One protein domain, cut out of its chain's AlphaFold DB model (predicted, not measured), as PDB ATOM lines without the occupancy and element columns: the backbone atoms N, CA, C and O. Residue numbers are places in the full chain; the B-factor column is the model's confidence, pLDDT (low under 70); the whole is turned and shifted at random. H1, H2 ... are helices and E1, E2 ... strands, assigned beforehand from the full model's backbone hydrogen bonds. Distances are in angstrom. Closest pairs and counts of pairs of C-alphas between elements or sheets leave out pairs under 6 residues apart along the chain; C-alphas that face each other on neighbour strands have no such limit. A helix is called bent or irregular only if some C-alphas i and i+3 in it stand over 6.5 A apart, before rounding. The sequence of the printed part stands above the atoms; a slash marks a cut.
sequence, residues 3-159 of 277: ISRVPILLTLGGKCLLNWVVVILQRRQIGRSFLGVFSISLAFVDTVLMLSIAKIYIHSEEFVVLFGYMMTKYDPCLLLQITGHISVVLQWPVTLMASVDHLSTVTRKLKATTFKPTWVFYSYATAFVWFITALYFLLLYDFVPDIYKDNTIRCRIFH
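AT A GLANCE: This is residues 3 to 159 of the 277 residues of the protein "probable G-protein coupled receptor 160" of Austrofundulus limnaeus (UniProt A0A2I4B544). Three long helices run along an elongated body, with H2 in the middle between H1 and H3; a fourth helix, H4, folds back from H3 and runs at a slant over H2 and H3, with its residues 119 to 126 on residues 34 to 41 of H2 and its residues 129 to 133 on residues 86 to 94 of H3. A tiny two-stranded hairpin, E1 and E2, sits at the end of the body where H2 ends and H3 begins, and the last part of H3 reaches past the other helices to make the opposite end. The printed part has 157 residues, with four named helices and two named strands in the order H1 H2 E1 E2 H3 H4; the sheet, E1 - E2, is antiparallel. It is mostly helix and loose, with a radius of gyration of the C-alphas of 18.8 A and spans of 66 by 34 by 31 A.

IN THESE COORDINATES: The sheet holds E1, residues 64 to 66, and E2, residues 69 to 71. H3, residues 75 to 110, is the longest helix, 51.1 A from first to last C-alpha, and ends with C-alpha 110 at (98.886, 183.416, 144.789). It has a kink of 33 degrees near residue 90; it is neither bent nor irregular, but only just: C-alphas 89 and 92 are 6.3 A apart. H2, residues 34 to 58, measures 36.2 A. H1, residues 5 to 25, measures 30.4 A and begins with C-alpha 5 at (135.906, 215.380, 124.714). H4, residues 119 to 140, measures 31.3 A and ends with C-alpha 140 at (127.768, 187.820, 115.422).

HOW THE PARTS SIT: E1 and E2 form a hairpin, with N 66 and O 69 at 3.0 A and N 71 and O 64 at 3.0 A, both within hydrogen-bond range. The closest C-alphas of H2 and E1, those of Ile 56 and Val 64, are 6.4 A apart. H2 is the hub, touching the three other helices. H1 touches it at a shallow tilt of 27 degrees, opposite ways, as a helical hairpin; the closest C-alphas, of Asn 19 and Ala 43, are 5.5 A apart. H3 touches H2 at a shallow tilt of 11 degrees, opposite ways, closest at the C-alphas of Ile 53 and Pro 76, 5.7 A. Residues 119 to 126 of H4 touch residues 34 to 41 of H2 at a steep tilt of 52 degrees, the same way; the closest C-alphas, of Phe 34 and Tyr 122, are 5.2 A apart. H3 and H4 form a helical hairpin and touch at a steep tilt of 41 degrees, opposite ways, closest at the C-alphas of Leu 90 and Thr 133, 7.0 A. H1 is apart from H3 and H4. Every O i to N i+4 pair is within hydrogen-bond range in H1, H2 and H4, and 30 of 32 are in H3.

THE WHOLE: The C-alphas farthest apart, of Ala 112 and Asn 151, are 66.2 A apart. The printed part has no cut and no long link; residues 141 to 159 hold no named element. The mean pLDDT of the printed part is 74.9, and 50 residues are under 70, among them 59 to 75 and 140 to 159.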
ATOM      1  N   ILE A   3     130.928 215.244 118.723       58.44
ATOM      2  CA  ILE A   3     130.941 215.716 120.111       58.44
ATOM      3  C   ILE A   3     132.387 215.826 120.608       58.44
ATOM      4  O   ILE A   3     133.188 214.912 120.417       58.44
ATOM      5  N   SER A   4     132.724 216.959 121.229       64.19
ATOM      6  CA  SER A   4     134.030 217.213 121.851       64.19
ATOM      7  C   SER A   4     134.245 216.370 123.123       64.19
ATOM      8  O   SER A   4     133.295 215.890 123.737       64.19
ATOM      9  N   ARG A   5     135.504 216.232 123.568       68.75
ATOM     10  CA  ARG A   5     135.906 215.380 124.714       68.75
ATOM     11  C   ARG A   5     135.210 215.745 126.036       68.75
ATOM     12  O   ARG A   5     134.773 214.864 126.768       68.75
ATOM     13  N   VAL A   6     135.092 217.043 126.331       73.38
ATOM     14  CA  VAL A   6     134.531 217.551 127.599       73.38
ATOM     15  C   VAL A   6     133.032 217.239 127.742       73.38
ATOM     16  O   VAL A   6     132.658 216.672 128.768       73.38
ATOM     17  N   PRO A   7     132.171 217.506 126.737       75.62
ATOM     18  CA  PRO A   7     130.772 217.088 126.785       75.62
ATOM     19  C   PRO A   7     130.576 215.585 127.003       75.62
ATOM     20  O   PRO A   7     129.715 215.215 127.787       75.62
ATOM     21  N   ILE A   8     131.381 214.724 126.367       74.38
ATOM     22  CA  ILE A   8     131.291 213.259 126.535       74.38
ATOM     23  C   ILE A   8     131.566 212.857 127.987       74.38
ATOM     24  O   ILE A   8     130.848 212.039 128.556       74.38
ATOM     25  N   LEU A   9     132.601 213.440 128.598       78.69
ATOM     26  CA  LEU A   9     132.961 213.130 129.977       78.69
ATOM     27  C   LEU A   9     131.893 213.622 130.962       78.69
ATOM     28  O   LEU A   9     131.545 212.911 131.902       78.69
ATOM     29  N   LEU A  10     131.345 214.817 130.721       80.56
ATOM     30  CA  LEU A  10     130.287 215.397 131.544       80.56
ATOM     31  C   LEU A  10     129.000 214.569 131.465       80.56
ATOM     32  O   LEU A  10     128.396 214.269 132.493       80.56
ATOM     33  N   THR A  11     128.584 214.177 130.259       79.50
ATOM     34  CA  THR A  11     127.355 213.403 130.068       79.50
ATOM     35  C   THR A  11     127.504 212.003 130.664       79.50
ATOM     36  O   THR A  11     126.632 211.563 131.413       79.50
ATOM     37  N   LEU A  12     128.625 211.318 130.419       79.38
ATOM     38  CA  LEU A  12     128.886 209.988 130.972       79.38
ATOM     39  C   LEU A  12     129.060 210.012 132.499       79.38
ATOM     40  O   LEU A  12     128.531 209.144 133.195       79.38
ATOM     41  N   GLY A  13     129.736 211.031 133.035       80.44
ATOM     42  CA  GLY A  13     129.839 211.266 134.475       80.44
ATOM     43  C   GLY A  13     128.469 211.514 135.110       80.44
ATOM     44  O   GLY A  13     128.136 210.890 136.116       80.44
ATOM     45  N   GLY A  14     127.634 212.340 134.472       80.38
ATOM     46  CA  GLY A  14     126.244 212.560 134.870       80.38
ATOM     47  C   GLY A  14     125.424 211.267 134.889       80.38
ATOM     48  O   GLY A  14     124.743 210.997 135.878       80.38
ATOM     49  N   LYS A  15     125.548 210.422 133.854       82.38
ATOM     50  CA  LYS A  15     124.913 209.092 133.794       82.38
ATOM     51  C   LYS A  15     125.341 208.210 134.972       82.38
ATOM     52  O   LYS A  15     124.492 207.626 135.642       82.38
ATOM     53  N   CYS A  16     126.641 208.147 135.262       85.81
ATOM     54  CA  CYS A  16     127.175 207.348 136.369       85.81
ATOM     55  C   CYS A  16     126.658 207.830 137.730       85.81
ATOM     56  O   CYS A  16     126.225 207.016 138.546       85.81
ATOM     57  N   LEU A  17     126.672 209.145 137.966       82.81
ATOM     58  CA  LEU A  17     126.158 209.739 139.203       82.81
ATOM     59  C   LEU A  17     124.674 209.428 139.388       82.81
ATOM     60  O   LEU A  17     124.273 208.974 140.458       82.81
ATOM     61  N   LEU A  18     123.875 209.610 138.336       82.38
ATOM     62  CA  LEU A  18     122.451 209.291 138.339       82.38
ATOM     63  C   LEU A  18     122.217 207.816 138.691       82.38
ATOM     64  O   LEU A  18     121.407 207.510 139.566       82.38
ATOM     65  N   ASN A  19     122.966 206.904 138.064       87.62
ATOM     66  CA  ASN A  19     122.870 205.474 138.334       87.62
ATOM     67  C   ASN A  19     123.152 205.148 139.807       87.62
ATOM     68  O   ASN A  19     122.360 204.452 140.444       87.62
ATOM     69  N   TRP A  20     124.236 205.685 140.372       87.50
ATOM     70  CA  TRP A  20     124.588 205.464 141.776       87.50
ATOM     71  C   TRP A  20     123.579 206.072 142.747       87.50
ATOM     72  O   TRP A  20     123.204 205.408 143.712       87.50
ATOM     73  N   VAL A  21     123.094 207.290 142.490       84.69
ATOM     74  CA  VAL A  21     122.055 207.925 143.315       84.69
ATOM     75  C   VAL A  21     120.818 207.036 143.377       84.69
ATOM     76  O   VAL A  21     120.307 206.765 144.463       84.69
ATOM     77  N   VAL A  22     120.362 206.515 142.237       82.88
ATOM     78  CA  VAL A  22     119.173 205.659 142.195       82.88
ATOM     79  C   VAL A  22     119.417 204.318 142.889       82.88
ATOM     80  O   VAL A  22     118.567 203.880 143.664       82.88
ATOM     81  N   VAL A  23     120.586 203.700 142.695       84.94
ATOM     82  CA  VAL A  23     120.994 202.493 143.435       84.94
ATOM     83  C   VAL A  23     120.952 202.755 144.947       84.94
ATOM     84  O   VAL A  23     120.342 201.995 145.698       84.94
ATOM     85  N   ILE A  24     121.507 203.872 145.419       83.75
ATOM     86  CA  ILE A  24     121.507 204.234 146.845       83.75
ATOM     87  C   ILE A  24     120.077 204.431 147.367       83.75
ATOM     88  O   ILE A  24     119.728 203.898 148.427       83.75
ATOM     89  N   LEU A  25     119.228 205.143 146.620       79.56
ATOM     90  CA  LEU A  25     117.824 205.362 146.982       79.56
ATOM     91  C   LEU A  25     117.035 204.044 147.036       79.56
ATOM     92  O   LEU A  25     116.201 203.849 147.921       79.56
ATOM     93  N   GLN A  26     117.339 203.099 146.145       77.25
ATOM     94  CA  GLN A  26     116.650 201.811 146.046       77.25
ATOM     95  C   GLN A  26     117.278 200.688 146.872       77.25
ATOM     96  O   GLN A  26     116.800 199.553 146.810       77.25
ATOM     97  N   ARG A  27     118.275 200.980 147.721       78.12
ATOM     98  CA  ARG A  27     119.043 199.986 148.502       78.12
ATOM     99  C   ARG A  27     118.216 198.913 149.214       78.12
ATOM    100  O   ARG A  27     118.655 197.776 149.346       78.12
ATOM    101  N   ARG A  28     116.996 199.246 149.654       75.00
ATOM    102  CA  ARG A  28     116.084 198.311 150.343       75.00
ATOM    103  C   ARG A  28     115.483 197.240 149.421       75.00
ATOM    104  O   ARG A  28     115.061 196.195 149.912       75.00
ATOM    105  N   GLN A  29     115.407 197.496 148.116       69.31
ATOM    106  CA  GLN A  29     114.795 196.611 147.116       69.31
ATOM    107  C   GLN A  29     115.820 195.877 146.236       69.31
ATOM    108  O   GLN A  29     115.467 194.885 145.599       69.31
ATOM    109  N   ILE A  30     117.086 196.303 146.260       69.50
ATOM    110  CA  ILE A  30     118.174 195.775 145.423       69.50
ATOM    111  C   ILE A  30     118.297 194.252 145.478       69.50
ATOM    112  O   ILE A  30     118.409 193.602 144.446       69.50
ATOM    113  N   GLY A  31     118.271 193.670 146.679       67.81
ATOM    114  CA  GLY A  31     118.496 192.233 146.853       67.81
ATOM    115  C   GLY A  31     117.267 191.355 146.615       67.81
ATOM    116  O   GLY A  31     117.351 190.139 146.755       67.81
ATOM    117  N   ARG A  32     116.109 191.961 146.332       78.06
ATOM    118  CA  ARG A  32     114.808 191.275 146.298       78.06
ATOM    119  C   ARG A  32     114.237 191.104 144.894       78.06
ATOM    120  O   ARG A  32     113.162 190.527 144.774       78.06
ATOM    121  N   SER A  33     114.913 191.625 143.875       84.00
ATOM    122  CA  SER A  33     114.453 191.591 142.488       84.00
ATOM    123  C   SER A  33     115.624 191.460 141.528       84.00
ATOM    124  O   SER A  33     116.735 191.910 141.827       84.00
ATOM    125  N   PHE A  34     115.355 190.905 140.349       86.94
ATOM    126  CA  PHE A  34     116.329 190.839 139.265       86.94
ATOM    127  C   PHE A  34     116.818 192.240 138.860       86.94
ATOM    128  O   PHE A  34     118.023 192.479 138.789       86.94
ATOM    129  N   LEU A  35     115.890 193.189 138.680       85.56
ATOM    130  CA  LEU A  35     116.205 194.562 138.268       85.56
ATOM    131  C   LEU A  35     117.120 195.286 139.261       85.56
ATOM    132  O   LEU A  35     117.973 196.064 138.843       85.56
ATOM    133  N   GLY A  36     116.981 195.017 140.560       86.44
ATOM    134  CA  GLY A  36     117.837 195.603 141.590       86.44
ATOM    135  C   GLY A  36     119.299 195.161 141.480       86.44
ATOM    136  O   GLY A  36     120.202 195.999 141.496       86.44
ATOM    137  N   VAL A  37     119.534 193.856 141.317       88.00
ATOM    138  CA  VAL A  37     120.887 193.296 141.148       88.00
ATOM    139  C   VAL A  37     121.494 193.727 139.815       88.00
ATOM    140  O   VAL A  37     122.644 194.167 139.770       88.00
ATOM    141  N   PHE A  38     120.696 193.687 138.747       89.12
ATOM    142  CA  PHE A  38     121.111 194.143 137.428       89.12
ATOM    143  C   PHE A  38     121.486 195.637 137.423       89.12
ATOM    144  O   PHE A  38     122.490 196.013 136.824       89.12
ATOM    145  N   SER A  39     120.760 196.482 138.165       87.56
ATOM    146  CA  SER A  39     121.055 197.921 138.286       87.56
ATOM    147  C   SER A  39     122.414 198.209 138.930       87.56
ATOM    148  O   SER A  39     123.119 199.104 138.470       87.56
ATOM    149  N   ILE A  40     122.817 197.446 139.960       89.06
ATOM    150  CA  ILE A  40     124.171 197.558 140.536       89.06
ATOM    151  C   ILE A  40     125.216 197.209 139.482       89.06
ATOM    152  O   ILE A  40     126.193 197.935 139.309       89.06
ATOM    153  N   SER A  41     125.017 196.084 138.794       91.44
ATOM    154  CA  SER A  41     125.955 195.617 137.779       91.44
ATOM    155  C   SER A  41     126.109 196.639 136.650       91.44
ATOM    156  O   SER A  41     127.234 196.955 136.270       91.44
ATOM    157  N   LEU A  42     125.005 197.227 136.184       88.62
ATOM    158  CA  LEU A  42     125.018 198.284 135.176       88.62
ATOM    159  C   LEU A  42     125.754 199.542 135.668       88.62
ATOM    160  O   LEU A  42     126.602 200.066 134.951       88.62
ATOM    161  N   ALA A  43     125.491 199.995 136.900       89.00
ATOM    162  CA  ALA A  43     126.182 201.147 137.488       89.00
ATOM    163  C   ALA A  43     127.700 200.921 137.592       89.00
ATOM    164  O   ALA A  43     128.486 201.834 137.330       89.00
ATOM    165  N   PHE A  44     128.115 199.699 137.933       89.25
ATOM    166  CA  PHE A  44     129.521 199.316 137.968       89.25
ATOM    167  C   PHE A  44     130.159 199.355 136.571       89.25
ATOM    168  O   PHE A  44     131.204 199.984 136.405       89.25
ATOM    169  N   VAL A  45     129.515 198.762 135.559       88.19
ATOM    170  CA  VAL A  45     130.006 198.765 134.168       88.19
ATOM    171  C   VAL A  45     130.122 200.189 133.615       88.19
ATOM    172  O   VAL A  45     131.172 200.542 133.078       88.19
ATOM    173  N   ASP A  46     129.103 201.033 133.810       87.38
ATOM    174  CA  ASP A  46     129.137 202.442 133.389       87.38
ATOM    175  C   ASP A  46     130.277 203.213 134.094       87.38
ATOM    176  O   ASP A  46     130.961 204.024 133.468       87.38
ATOM    177  N   THR A  47     130.547 202.918 135.373       86.81
ATOM    178  CA  THR A  47     131.657 203.534 136.127       86.81
ATOM    179  C   THR A  47     133.018 203.116 135.567       86.81
ATOM    180  O   THR A  47     133.885 203.965 135.363       86.81
ATOM    181  N   VAL A  48     133.214 201.824 135.282       87.44
ATOM    182  CA  VAL A  48     134.456 201.312 134.674       87.44
ATOM    183  C   VAL A  48     134.682 201.939 133.300       87.44
ATOM    184  O   VAL A  48     135.800 202.365 132.998       87.44
ATOM    185  N   LEU A  49     133.631 202.057 132.486       85.19
ATOM    186  CA  LEU A  49     133.697 202.723 131.188       85.19
ATOM    187  C   LEU A  49     134.090 204.199 131.328       85.19
ATOM    188  O   LEU A  49     134.986 204.661 130.621       85.19
ATOM    189  N   MET A  50     133.467 204.929 132.259       86.62
ATOM    190  CA  MET A  50     133.776 206.337 132.509       86.62
ATOM    191  C   MET A  50     135.230 206.527 132.927       86.62
ATOM    192  O   MET A  50     135.924 207.347 132.333       86.62
ATOM    193  N   LEU A  51     135.719 205.723 133.874       85.00
ATOM    194  CA  LEU A  51     137.114 205.772 134.311       85.00
ATOM    195  C   LEU A  51     138.084 205.427 133.176       85.00
ATOM    196  O   LEU A  51     139.121 206.075 133.045       85.00
ATOM    197  N   SER A  52     137.740 204.451 132.333       81.69
ATOM    198  CA  SER A  52     138.558 204.062 131.177       81.69
ATOM    199  C   SER A  52     138.676 205.209 130.172       81.69
ATOM    200  O   SER A  52     139.782 205.579 129.779       81.69
ATOM    201  N   ILE A  53     137.554 205.840 129.820       80.69
ATOM    202  CA  ILE A  53     137.517 206.987 128.903       80.69
ATOM    203  C   ILE A  53     138.216 208.210 129.516       80.69
ATOM    204  O   ILE A  53     139.009 208.866 128.839       80.69
ATOM    205  N   ALA A  54     137.978 208.497 130.800       82.69
ATOM    206  CA  ALA A  54     138.636 209.578 131.530       82.69
ATOM    207  C   ALA A  54     140.159 209.411 131.513       82.69
ATOM    208  O   ALA A  54     140.882 210.351 131.186       82.69
ATOM    209  N   LYS A  55     140.643 208.196 131.803       77.81
ATOM    210  CA  LYS A  55     142.072 207.874 131.805       77.81
ATOM    211  C   LYS A  55     142.696 208.124 130.432       77.81
ATOM    212  O   LYS A  55     143.729 208.787 130.368       77.81
ATOM    213  N   ILE A  56     142.051 207.659 129.357       76.88
ATOM    214  CA  ILE A  56     142.538 207.848 127.981       76.88
ATOM    215  C   ILE A  56     142.566 209.335 127.598       76.88
ATOM    216  O   ILE A  56     143.511 209.786 126.955       76.88
ATOM    217  N   TYR A  57     141.569 210.127 128.007       75.62
ATOM    218  CA  TYR A  57     141.558 211.559 127.700       75.62
ATOM    219  C   TYR A  57     142.586 212.369 128.493       75.62
ATOM    220  O   TYR A  57     143.168 213.290 127.925       75.62
ATOM    221  N   ILE A  58     142.822 212.031 129.764       73.81
ATOM    222  CA  ILE A  58     143.802 212.720 130.617       73.81
ATOM    223  C   ILE A  58     145.233 212.413 130.156       73.81
ATOM    224  O   ILE A  58     146.057 213.316 130.098       73.81
ATOM    225  N   HIS A  59     145.515 211.167 129.769       69.75
ATOM    226  CA  HIS A  59     146.856 210.717 129.379       69.75
ATOM    227  C   HIS A  59     147.051 210.675 127.856       69.75
ATOM    228  O   HIS A  59     147.860 209.908 127.357       69.75
ATOM    229  N   SER A  60     146.313 211.484 127.087       59.78
ATOM    230  CA  SER A  60     146.255 211.371 125.618       59.78
ATOM    231  C   SER A  60     147.570 211.640 124.857       59.78
ATOM    232  O   SER A  60     147.578 211.545 123.627       59.78
ATOM    233  N   GLU A  61     148.657 211.980 125.553       54.97
ATOM    234  CA  GLU A  61     149.996 212.184 124.978       54.97
ATOM    235  C   GLU A  61     150.930 210.975 125.159       54.97
ATOM    236  O   GLU A  61     151.903 210.849 124.422       54.97
ATOM    237  N   GLU A  62     150.586 210.030 126.040       57.03
ATOM    238  CA  GLU A  62     151.350 208.805 126.290       57.03
ATOM    239  C   GLU A  62     150.461 207.567 126.082       57.03
ATOM    240  O   GLU A  62     149.243 207.603 126.268       57.03
ATOM    241  N   PHE A  63     151.047 206.443 125.663       56.16
ATOM    242  CA  PHE A  63     150.302 205.192 125.516       56.16
ATOM    243  C   PHE A  63     149.758 204.746 126.876       56.16
ATOM    244  O   PHE A  63     150.514 204.488 127.812       56.16
ATOM    245  N   VAL A  64     148.436 204.622 126.992       55.97
ATOM    246  CA  VAL A  64     147.811 204.176 128.236       55.97
ATOM    247  C   VAL A  64     147.666 202.666 128.205       55.97
ATOM    248  O   VAL A  64     146.826 202.126 127.487       55.97
ATOM    249  N   VAL A  65     148.435 201.978 129.046       56.81
ATOM    250  CA  VAL A  65     148.206 200.559 129.323       56.81
ATOM    251  C   VAL A  65     146.994 200.432 130.252       56.81
ATOM    252  O   VAL A  65     146.994 200.920 131.391       56.81
ATOM    253  N   LEU A  66     145.927 199.801 129.766       54.06
ATOM    254  CA  LEU A  66     144.751 199.429 130.554       54.06
ATOM    255  C   LEU A  66     144.607 197.907 130.479       54.06
ATOM    256  O   LEU A  66     144.492 197.362 129.386       54.06
ATOM    257  N   PHE A  67     144.664 197.210 131.621       55.59
ATOM    258  CA  PHE A  67     144.624 195.736 131.666       55.59
ATOM    259  C   PHE A  67     145.686 195.034 130.781       55.59
ATOM    260  O   PHE A  67     145.472 193.925 130.305       55.59
ATOM    261  N   GLY A  68     146.840 195.672 130.547       54.66
ATOM    262  CA  GLY A  68     147.903 195.128 129.688       54.66
ATOM    263  C   GLY A  68     147.732 195.404 128.187       54.66
ATOM    264  O   GLY A  68     148.638 195.098 127.421       54.66
ATOM    265  N   TYR A  69     146.626 196.028 127.764       56.28
ATOM    266  CA  TYR A  69     146.404 196.457 126.380       56.28
ATOM    267  C   TYR A  69     146.840 197.909 126.155       56.28
ATOM    268  O   TYR A  69     146.567 198.781 126.983       56.28
ATOM    269  N   MET A  70     147.487 198.163 125.014       58.56
ATOM    270  CA  MET A  70     147.892 199.498 124.561       58.56
ATOM    271  C   MET A  70     146.689 200.230 123.963       58.56
ATOM    272  O   MET A  70     146.313 199.966 122.822       58.56
ATOM    273  N   MET A  71     146.091 201.140 124.730       55.69
ATOM    274  CA  MET A  71     144.975 201.961 124.258       55.69
ATOM    275  C   MET A  71     145.504 203.201 123.526       55.69
ATOM    276  O   MET A  71     146.314 203.972 124.043       55.69
ATOM    277  N   THR A  72     145.034 203.380 122.302       64.88
ATOM    278  CA  THR A  72     145.300 204.473 121.369       64.88
ATOM    279  C   THR A  72     144.238 205.577 121.459       64.88
ATOM    280  O   THR A  72     143.185 205.440 122.084       64.88
ATOM    281  N   LYS A  73     144.473 206.698 120.761       62.62
ATOM    282  CA  LYS A  73     143.521 207.823 120.660       62.62
ATOM    283  C   LYS A  73     142.161 207.457 120.037       62.62
ATOM    284  O   LYS A  73     141.229 208.252 120.158       62.62
ATOM    285  N   TYR A  74     142.034 206.307 119.371       62.19
ATOM    286  CA  TYR A  74     140.812 205.887 118.672       62.19
ATOM    287  C   TYR A  74     139.881 205.021 119.535       62.19
ATOM    288  O   TYR A  74     138.672 204.980 119.291       62.19
ATOM    289  N   ASP A  75     140.413 204.404 120.591       69.00
ATOM    290  CA  ASP A  75     139.678 203.468 121.444       69.00
ATOM    291  C   ASP A  75     138.505 204.082 122.234       69.00
ATOM    292  O   ASP A  75     137.493 203.401 122.398       69.00
ATOM    293  N   PRO A  76     138.510 205.368 122.652       71.88
ATOM    294  CA  PRO A  76     137.347 205.967 123.314       71.88
ATOM    295  C   PRO A  76     136.096 206.020 122.428       71.88
ATOM    296  O   PRO A  76     134.990 205.783 122.913       71.88
ATOM    297  N   CYS A  77     136.252 206.318 121.132       72.44
ATOM    298  CA  CYS A  77     135.122 206.333 120.198       72.44
ATOM    299  C   CYS A  77     134.544 204.924 120.027       72.44
ATOM    300  O   CYS A  77     133.327 204.747 120.056       72.44
ATOM    301  N   LEU A  78     135.431 203.935 119.893       74.06
ATOM    302  CA  LEU A  78     135.073 202.528 119.761       74.06
ATOM    303  C   LEU A  78     134.303 202.039 120.995       74.06
ATOM    304  O   LEU A  78     133.216 201.480 120.865       74.06
ATOM    305  N   LEU A  79     134.810 202.330 122.194       76.25
ATOM    306  CA  LEU A  79     134.171 201.973 123.461       76.25
ATOM    307  C   LEU A  79     132.776 202.593 123.610       76.25
ATOM    308  O   LEU A  79     131.845 201.912 124.040       76.25
ATOM    309  N   LEU A  80     132.601 203.862 123.226       75.56
ATOM    310  CA  LEU A  80     131.294 204.526 123.254       75.56
ATOM    311  C   LEU A  80     130.306 203.893 122.270       75.56
ATOM    312  O   LEU A  80     129.138 203.709 122.613       75.56
ATOM    313  N   GLN A  81     130.763 203.544 121.067       75.44
ATOM    314  CA  GLN A  81     129.924 202.935 120.037       75.44
ATOM    315  C   GLN A  81     129.497 201.517 120.444       75.44
ATOM    316  O   GLN A  81     128.307 201.206 120.398       75.44
ATOM    317  N   ILE A  82     130.433 200.704 120.947       77.81
ATOM    318  CA  ILE A  82     130.152 199.369 121.497       77.81
ATOM    319  C   ILE A  82     129.169 199.473 122.667       77.81
ATOM    320  O   ILE A  82     128.158 198.777 122.683       77.81
ATOM    321  N   THR A  83     129.404 200.386 123.614       78.31
ATOM    322  CA  THR A  83     128.510 200.568 124.769       78.31
ATOM    323  C   THR A  83     127.107 201.001 124.345       78.31
ATOM    324  O   THR A  83     126.118 200.527 124.910       78.31
ATOM    325  N   GLY A  84     126.994 201.877 123.342       76.62
ATOM    326  CA  GLY A  84     125.704 202.267 122.777       76.62
ATOM    327  C   GLY A  84     124.936 201.076 122.212       76.62
ATOM    328  O   GLY A  84     123.765 200.893 122.533       76.62
ATOM    329  N   HIS A  85     125.598 200.208 121.448       76.31
ATOM    330  CA  HIS A  85     124.960 198.998 120.930       76.31
ATOM    331  C   HIS A  85     124.610 197.995 122.029       76.31
ATOM    332  O   HIS A  85     123.506 197.452 122.012       76.31
ATOM    333  N   ILE A  86     125.502 197.782 123.004       82.38
ATOM    334  CA  ILE A  86     125.221 196.931 124.166       82.38
ATOM    335  C   ILE A  86     123.955 197.430 124.857       82.38
ATOM    336  O   ILE A  86     123.052 196.638 125.084       82.38
ATOM    337  N   SER A  87     123.846 198.735 125.117       76.75
ATOM    338  CA  SER A  87     122.695 199.337 125.802       76.75
ATOM    339  C   SER A  87     121.365 199.044 125.096       76.75
ATOM    340  O   SER A  87     120.389 198.689 125.756       76.75
ATOM    341  N   VAL A  88     121.338 199.120 123.760       77.94
ATOM    342  CA  VAL A  88     120.148 198.813 122.947       77.94
ATOM    343  C   VAL A  88     119.827 197.314 122.956       77.94
ATOM    344  O   VAL A  88     118.676 196.925 123.158       77.94
ATOM    345  N   VAL A  89     120.833 196.455 122.771       80.75
ATOM    346  CA  VAL A  89     120.643 194.994 122.736       80.75
ATOM    347  C   VAL A  89     120.177 194.469 124.090       80.75
ATOM    348  O   VAL A  89     119.267 193.647 124.139       80.75
ATOM    349  N   LEU A  90     120.752 194.968 125.187       82.56
ATOM    350  CA  LEU A  90     120.467 194.530 126.557       82.56
ATOM    351  C   LEU A  90     119.039 194.881 126.997       82.56
ATOM    352  O   LEU A  90     118.486 194.218 127.872       82.56
ATOM    353  N   GLN A  91     118.416 195.883 126.371       81.88
ATOM    354  CA  GLN A  91     117.069 196.329 126.715       81.88
ATOM    355  C   GLN A  91     116.030 195.202 126.585       81.88
ATOM    356  O   GLN A  91     115.176 195.044 127.461       81.88
ATOM    357  N   TRP A  92     116.124 194.369 125.545       79.81
ATOM    358  CA  TRP A  92     115.212 193.243 125.311       79.81
ATOM    359  C   TRP A  92     115.327 192.102 126.340       79.81
ATOM    360  O   TRP A  92     114.321 191.805 126.995       79.81
ATOM    361  N   PRO A  93     116.498 191.463 126.543       82.75
ATOM    362  CA  PRO A  93     116.640 190.366 127.497       82.75
ATOM    363  C   PRO A  93     116.367 190.819 128.933       82.75
ATOM    364  O   PRO A  93     115.745 190.080 129.694       82.75
ATOM    365  N   VAL A  94     116.750 192.045 129.303       86.44
ATOM    366  CA  VAL A  94     116.468 192.593 130.638       86.44
ATOM    367  C   VAL A  94     114.969 192.778 130.852       86.44
ATOM    368  O   VAL A  94     114.454 192.395 131.903       86.44
ATOM    369  N   THR A  95     114.251 193.303 129.855       80.94
ATOM    370  CA  THR A  95     112.791 193.467 129.928       80.94
ATOM    371  C   THR A  95     112.081 192.122 130.061       80.94
ATOM    372  O   THR A  95     111.172 191.976 130.884       80.94
ATOM    373  N   LEU A  96     112.521 191.117 129.302       82.69
ATOM    374  CA  LEU A  96     111.965 189.767 129.361       82.69
ATOM    375  C   LEU A  96     112.195 189.126 130.735       82.69
ATOM    376  O   LEU A  96     111.245 188.665 131.367       82.69
ATOM    377  N   MET A  97     113.427 189.172 131.246       85.00
ATOM    378  CA  MET A  97     113.771 188.624 132.562       85.00
ATOM    379  C   MET A  97     113.027 189.333 133.698       85.00
ATOM    380  O   MET A  97     112.514 188.679 134.606       85.00
ATOM    381  N   ALA A  98     112.900 190.660 133.630       85.62
ATOM    382  CA  ALA A  98     112.129 191.433 134.597       85.62
ATOM    383  C   ALA A  98     110.637 191.066 134.586       85.62
ATOM    384  O   ALA A  98     110.015 190.954 135.644       85.62
ATOM    385  N   SER A  99     110.066 190.837 133.402       79.69
ATOM    386  CA  SER A  99     108.669 190.415 133.253       79.69
ATOM    387  C   SER A  99     108.437 189.037 133.878       79.69
ATOM    388  O   SER A  99     107.481 188.847 134.632       79.69
ATOM    389  N   VAL A 100     109.348 188.091 133.628       84.00
ATOM    390  CA  VAL A 100     109.307 186.747 134.223       84.00
ATOM    391  C   VAL A 100     109.451 186.807 135.747       84.00
ATOM    392  O   VAL A 100     108.708 186.111 136.441       84.00
ATOM    393  N   ASP A 101     110.337 187.646 136.293       86.94
ATOM    394  CA  ASP A 101     110.518 187.811 137.747       86.94
ATOM    395  C   ASP A 101     109.238 188.332 138.427       86.94
ATOM    396  O   ASP A 101     108.793 187.794 139.449       86.94
ATOM    397  N   HIS A 102     108.581 189.325 137.820       83.00
ATOM    398  CA  HIS A 102     107.318 189.880 138.323       83.00
ATOM    399  C   HIS A 102     106.161 188.883 138.249       83.00
ATOM    400  O   HIS A 102     105.468 188.671 139.249       83.00
ATOM    401  N   LEU A 103     105.986 188.209 137.108       80.38
ATOM    402  CA  LEU A 103     104.969 187.164 136.944       80.38
ATOM    403  C   LEU A 103     105.179 186.015 137.936       80.38
ATOM    404  O   LEU A 103     104.233 185.561 138.587       80.38
ATOM    405  N   SER A 104     106.427 185.579 138.102       81.19
ATOM    406  CA  SER A 104     106.800 184.514 139.039       81.19
ATOM    407  C   SER A 104     106.543 184.929 140.489       81.19
ATOM    408  O   SER A 104     106.012 184.150 141.283       81.19
ATOM    409  N   THR A 105     106.852 186.181 140.843       81.94
ATOM    410  CA  THR A 105     106.603 186.733 142.182       81.94
ATOM    411  C   THR A 105     105.115 186.781 142.513       81.94
ATOM    412  O   THR A 105     104.724 186.443 143.633       81.94
ATOM    413  N   VAL A 106     104.273 187.159 141.554       76.44
ATOM    414  CA  VAL A 106     102.818 187.180 141.736       76.44
ATOM    415  C   VAL A 106     102.226 185.780 141.787       76.44
ATOM    416  O   VAL A 106     101.449 185.489 142.695       76.44
ATOM    417  N   THR A 107     102.651 184.885 140.897       74.12
ATOM    418  CA  THR A 107     102.214 183.482 140.908       74.12
ATOM    419  C   THR A 107     102.554 182.813 142.240       74.12
ATOM    420  O   THR A 107     101.726 182.105 142.809       74.12
ATOM    421  N   ARG A 108     103.740 183.098 142.797       75.81
ATOM    422  CA  ARG A 108     104.148 182.620 144.123       75.81
ATOM    423  C   ARG A 108     103.270 183.168 145.245       75.81
ATOM    424  O   ARG A 108     102.900 182.404 146.133       75.81
ATOM    425  N   LYS A 109     102.951 184.470 145.224       73.44
ATOM    426  CA  LYS A 109     102.039 185.078 146.211       73.44
ATOM    427  C   LYS A 109     100.658 184.425 146.168       73.44
ATOM    428  O   LYS A 109     100.062 184.233 147.218       73.44
ATOM    429  N   LEU A 110     100.184 184.061 144.977       69.69
ATOM    430  CA  LEU A 110      98.886 183.416 144.789       69.69
ATOM    431  C   LEU A 110      98.887 181.945 145.238       69.69
ATOM    432  O   LEU A 110      97.932 181.494 145.858       69.69
ATOM    433  N   LYS A 111      99.966 181.201 144.960       71.38
ATOM    434  CA  LYS A 111     100.107 179.771 145.292       71.38
ATOM    435  C   LYS A 111     100.738 179.497 146.668       71.38
ATOM    436  O   LYS A 111     101.147 178.367 146.920       71.38
ATOM    437  N   ALA A 112     100.876 180.518 147.522       67.12
ATOM    438  CA  ALA A 112     101.507 180.439 148.849       67.12
ATOM    439  C   ALA A 112     102.841 179.653 148.871       67.12
ATOM    440  O   ALA A 112     103.180 178.991 149.849       67.12
ATOM    441  N   THR A 113     103.605 179.695 147.776       64.75
ATOM    442  CA  THR A 113     104.801 178.858 147.619       64.75
ATOM    443  C   THR A 113     105.982 179.469 148.379       64.75
ATOM    444  O   THR A 113     106.268 180.662 148.265       64.75
ATOM    445  N   THR A 114     106.701 178.654 149.148       59.00
ATOM    446  CA  THR A 114     107.772 179.078 150.068       59.00
ATOM    447  C   THR A 114     109.116 179.377 149.396       59.00
ATOM    448  O   THR A 114     110.004 179.931 150.046       59.00
ATOM    449  N   PHE A 115     109.287 179.067 148.106       62.69
ATOM    450  CA  PHE A 115     110.556 179.275 147.406       62.69
ATOM    451  C   PHE A 115     110.821 180.763 147.129       62.69
ATOM    452  O   PHE A 115     110.222 181.381 146.239       62.69
ATOM    453  N   LYS A 116     111.733 181.351 147.905       67.75
ATOM    454  CA  LYS A 116     112.211 182.722 147.716       67.75
ATOM    455  C   LYS A 116     113.552 182.676 146.975       67.75
ATOM    456  O   LYS A 116     114.503 182.144 147.543       67.75
ATOM    457  N   PRO A 117     113.654 183.216 145.746       69.25
ATOM    458  CA  PRO A 117     114.927 183.326 145.055       69.25
ATOM    459  C   PRO A 117     115.871 184.160 145.915       69.25
ATOM    460  O   PRO A 117     115.514 185.229 146.419       69.25
ATOM    461  N   THR A 118     117.059 183.617 146.138       79.94
ATOM    462  CA  THR A 118     118.117 184.300 146.868       79.94
ATOM    463  C   THR A 118     118.790 185.312 145.951       79.94
ATOM    464  O   THR A 118     118.732 185.215 144.724       79.94
ATOM    465  N   TRP A 119     119.490 186.275 146.546       82.12
ATOM    466  CA  TRP A 119     120.317 187.222 145.800       82.12
ATOM    467  C   TRP A 119     121.318 186.523 144.857       82.12
ATOM    468  O   TRP A 119     121.577 187.014 143.762       82.12
ATOM    469  N   VAL A 120     121.792 185.327 145.228       84.94
ATOM    470  CA  VAL A 120     122.671 184.479 144.404       84.94
ATOM    471  C   VAL A 120     122.014 184.097 143.075       84.94
ATOM    472  O   VAL A 120     122.658 184.182 142.033       84.94
ATOM    473  N   PHE A 121     120.727 183.738 143.084       87.62
ATOM    474  CA  PHE A 121     119.998 183.408 141.857       87.62
ATOM    475  C   PHE A 121     119.921 184.612 140.912       87.62
ATOM    476  O   PHE A 121     120.220 184.498 139.725       87.62
ATOM    477  N   TYR A 122     119.586 185.789 141.446       87.94
ATOM    478  CA  TYR A 122     119.533 187.020 140.657       87.94
ATOM    479  C   TYR A 122     120.913 187.453 140.148       87.94
ATOM    480  O   TYR A 122     121.020 187.954 139.028       87.94
ATOM    481  N   SER A 123     121.973 187.211 140.924       87.62
ATOM    482  CA  SER A 123     123.356 187.428 140.492       87.62
ATOM    483  C   SER A 123     123.738 186.500 139.339       87.62
ATOM    484  O   SER A 123     124.322 186.962 138.363       87.62
ATOM    485  N   TYR A 124     123.376 185.216 139.409       89.62
ATOM    486  CA  TYR A 124     123.621 184.265 138.325       89.62
ATOM    487  C   TYR A 124     122.860 184.653 137.053       89.62
ATOM    488  O   TYR A 124     123.452 184.725 135.981       89.62
ATOM    489  N   ALA A 125     121.573 184.989 137.175       88.94
ATOM    490  CA  ALA A 125     120.769 185.468 136.055       88.94
ATOM    491  C   ALA A 125     121.369 186.734 135.418       88.94
ATOM    492  O   ALA A 125     121.441 186.842 134.197       88.94
ATOM    493  N   THR A 126     121.850 187.670 136.240       90.38
ATOM    494  CA  THR A 126     122.534 188.886 135.777       90.38
ATOM    495  C   THR A 126     123.820 188.548 135.022       90.38
ATOM    496  O   THR A 126     124.027 189.046 133.918       90.38
ATOM    497  N   ALA A 127     124.663 187.670 135.572       91.31
ATOM    498  CA  ALA A 127     125.895 187.228 134.922       91.31
ATOM    499  C   ALA A 127     125.620 186.507 133.594       91.31
ATOM    500  O   ALA A 127     126.315 186.740 132.610       91.31
ATOM    501  N   PHE A 128     124.572 185.683 133.545       89.75
ATOM    502  CA  PHE A 128     124.154 184.980 132.337       89.75
ATOM    503  C   PHE A 128     123.700 185.942 131.233       89.75
ATOM    504  O   PHE A 128     124.101 185.777 130.082       89.75
ATOM    505  N   VAL A 129     122.931 186.985 131.573       89.88
ATOM    506  CA  VAL A 129     122.536 188.032 130.611       89.88
ATOM    507  C   VAL A 129     123.767 188.733 130.037       89.88
ATOM    508  O   VAL A 129     123.889 188.835 128.818       89.88
ATOM    509  N   TRP A 130     124.715 189.142 130.887       91.38
ATOM    510  CA  TRP A 130     125.972 189.743 130.427       91.38
ATOM    511  C   TRP A 130     126.788 188.804 129.543       91.38
ATOM    512  O   TRP A 130     127.316 189.236 128.521       91.38
ATOM    513  N   PHE A 131     126.869 187.526 129.908       86.94
ATOM    514  CA  PHE A 131     127.596 186.520 129.145       86.94
ATOM    515  C   PHE A 131     126.984 186.300 127.757       86.94
ATOM    516  O   PHE A 131     127.714 186.313 126.770       86.94
ATOM    517  N   ILE A 132     125.655 186.177 127.656       85.44
ATOM    518  CA  ILE A 132     124.965 186.084 126.360       85.44
ATOM    519  C   ILE A 132     125.242 187.320 125.515       85.44
ATOM    520  O   ILE A 132     125.508 187.196 124.324       85.44
ATOM    521  N   THR A 133     125.190 188.515 126.106       85.38
ATOM    522  CA  THR A 133     125.495 189.739 125.363       85.38
ATOM    523  C   THR A 133     126.940 189.754 124.888       85.38
ATOM    524  O   THR A 133     127.179 190.030 123.719       85.38
ATOM    525  N   ALA A 134     127.902 189.391 125.736       83.31
ATOM    526  CA  ALA A 134     129.298 189.287 125.330       83.31
ATOM    527  C   ALA A 134     129.476 188.285 124.178       83.31
ATOM    528  O   ALA A 134     130.114 188.616 123.185       83.31
ATOM    529  N   LEU A 135     128.856 187.103 124.256       81.56
ATOM    530  CA  LEU A 135     128.876 186.112 123.179       81.56
ATOM    531  C   LEU A 135     128.239 186.629 121.888       81.56
ATOM    532  O   LEU A 135     128.802 186.420 120.821       81.56
ATOM    533  N   TYR A 136     127.101 187.319 121.972       81.25
ATOM    534  CA  TYR A 136     126.458 187.943 120.815       81.25
ATOM    535  C   TYR A 136     127.416 188.911 120.108       81.25
ATOM    536  O   TYR A 136     127.575 188.839 118.892       81.25
ATOM    537  N   PHE A 137     128.114 189.753 120.874       76.12
ATOM    538  CA  PHE A 137     129.121 190.657 120.321       76.12
ATOM    539  C   PHE A 137     130.348 189.922 119.769       76.12
ATOM    540  O   PHE A 137     130.855 190.295 118.721       76.12
ATOM    541  N   LEU A 138     130.824 188.866 120.428       75.44
ATOM    542  CA  LEU A 138     132.005 188.125 119.975       75.44
ATOM    543  C   LEU A 138     131.744 187.261 118.730       75.44
ATOM    544  O   LEU A 138     132.662 187.055 117.944       75.44
ATOM    545  N   LEU A 139     130.529 186.726 118.565       70.69
ATOM    546  CA  LEU A 139     130.208 185.733 117.529       70.69
ATOM    547  C   LEU A 139     129.507 186.314 116.302       70.69
ATOM    548  O   LEU A 139     129.680 185.788 115.207       70.69
ATOM    549  N   LEU A 140     128.664 187.333 116.479       61.22
ATOM    550  CA  LEU A 140     127.768 187.820 115.422       61.22
ATOM    551  C   LEU A 140     128.060 189.250 114.988       61.22
ATOM    552  O   LEU A 140     127.481 189.718 114.009       61.22
ATOM    553  N   TYR A 141     128.907 189.965 115.723       64.31
ATOM    554  CA  TYR A 141     129.062 191.393 115.520       64.31
ATOM    555  C   TYR A 141     130.298 191.695 114.674       64.31
ATOM    556  O   TYR A 141     131.396 191.909 115.183       64.31
ATOM    557  N   ASP A 142     130.090 191.715 113.357       54.41
ATOM    558  CA  ASP A 142     131.076 192.191 112.389       54.41
ATOM    559  C   ASP A 142     131.078 193.727 112.394       54.41
ATOM    560  O   ASP A 142     130.246 194.391 111.769       54.41
ATOM    561  N   PHE A 143     131.940 194.305 113.229       57.44
ATOM    562  CA  PHE A 143     131.968 195.740 113.467       57.44
ATOM    563  C   PHE A 143     133.069 196.421 112.662       57.44
ATOM    564  O   PHE A 143     134.251 196.334 112.997       57.44
ATOM    565  N   VAL A 144     132.664 197.184 111.648       57.44
ATOM    566  CA  VAL A 144     133.554 198.107 110.940       57.44
ATOM    567  C   VAL A 144     133.433 199.493 111.587       57.44
ATOM    568  O   VAL A 144     132.389 200.139 111.450       57.44
ATOM    569  N   PRO A 145     134.456 199.977 112.319       56.59
ATOM    570  CA  PRO A 145     134.423 201.303 112.924       56.59
ATOM    571  C   PRO A 145     134.418 202.385 111.835       56.59
ATOM    572  O   PRO A 145     135.377 202.531 111.078       56.59
ATOM    573  N   ASP A 146     133.352 203.179 111.781       53.09
ATOM    574  CA  ASP A 146     133.198 204.277 110.823       53.09
ATOM    575  C   ASP A 146     133.916 205.540 111.348       53.09
ATOM    576  O   ASP A 146     133.323 206.434 111.961       53.09
ATOM    577  N   ILE A 147     135.247 205.561 111.205       57.16
ATOM    578  CA  ILE A 147     136.121 206.644 111.686       57.16
ATOM    579  C   ILE A 147     136.301 207.685 110.579       57.16
ATOM    580  O   ILE A 147     136.989 207.445 109.588       57.16
ATOM    581  N   TYR A 148     135.755 208.889 110.774       52.25
ATOM    582  CA  TYR A 148     136.023 210.017 109.881       52.25
ATOM    583  C   TYR A 148     137.392 210.634 110.211       52.25
ATOM    584  O   TYR A 148     137.555 211.281 111.249       52.25
ATOM    585  N   LYS A 149     138.390 210.409 109.347       50.50
ATOM    586  CA  LYS A 149     139.715 211.044 109.430       50.50
ATOM    587  C   LYS A 149     139.661 212.435 108.808       50.50
ATOM    588  O   LYS A 149     139.912 212.604 107.622       50.50
ATOM    589  N   ASP A 150     139.374 213.422 109.637       43.06
ATOM    590  CA  ASP A 150     139.713 214.818 109.375       43.06
ATOM    591  C   ASP A 150     140.412 215.357 110.633       43.06
ATOM    592  O   ASP A 150     140.221 214.774 111.702       43.06
ATOM    593  N   ASN A 151     141.240 216.403 110.540       45.88
ATOM    594  CA  ASN A 151     142.245 216.848 111.542       45.88
ATOM    595  C   ASN A 151     141.758 217.054 113.004       45.88
ATOM    596  O   ASN A 151     142.544 217.353 113.903       45.88
ATOM    597  N   THR A 152     140.472 216.857 113.278       54.25
ATOM    598  CA  THR A 152     139.869 216.738 114.606       54.25
ATOM    599  C   THR A 152     139.216 215.360 114.759       54.25
ATOM    600  O   THR A 152     138.228 215.083 114.082       54.25
ATOM    601  N   ILE A 153     139.718 214.516 115.672       53.66
ATOM    602  CA  ILE A 153     139.101 213.218 116.002       53.66
ATOM    603  C   ILE A 153     137.654 213.461 116.439       53.66
ATOM    604  O   ILE A 153     137.393 214.138 117.436       53.66
ATOM    605  N   ARG A 154     136.715 212.922 115.668       56.12
ATOM    606  CA  ARG A 154     135.290 213.212 115.765       56.12
ATOM    607  C   ARG A 154     134.515 211.888 115.697       56.12
ATOM    608  O   ARG A 154     134.409 211.291 114.631       56.12
ATOM    609  N   CYS A 155     133.985 211.416 116.830       62.50
ATOM    610  CA  CYS A 155     133.249 210.145 116.882       62.50
ATOM    611  C   CYS A 155     131.840 210.304 116.280       62.50
ATOM    612  O   CYS A 155     131.102 211.214 116.675       62.50
ATOM    613  N   ARG A 156     131.434 209.410 115.369       60.38
ATOM    614  CA  ARG A 156     130.037 209.299 114.925       60.38
ATOM    615  C   ARG A 156     129.274 208.457 115.947       60.38
ATOM    616  O   ARG A 156     129.459 207.252 116.034       60.38
ATOM    617  N   ILE A 157     128.425 209.105 116.736       61.28
ATOM    618  CA  ILE A 157     127.528 208.412 117.664       61.28
ATOM    619  C   ILE A 157     126.230 208.080 116.929       61.28
ATOM    620  O   ILE A 157     125.635 208.964 116.306       61.28
ATOM    621  N   PHE A 158     125.805 206.817 116.992       61.84
ATOM    622  CA  PHE A 158     124.511 206.402 116.464       61.84
ATOM    623  C   PHE A 158     123.376 206.948 117.326       61.84
ATOM    624  O   PHE A 158     123.442 206.943 118.557       61.84
ATOM    625  N   HIS A 159     122.318 207.392 116.661       59.12
ATOM    626  CA  HIS A 159     121.051 207.690 117.309       59.12
ATOM    627  C   HIS A 159     120.178 206.443 117.243       59.12
ATOM    628  O   HIS A 159     119.970 205.880 116.167       59.12
TER     629      HIS A 159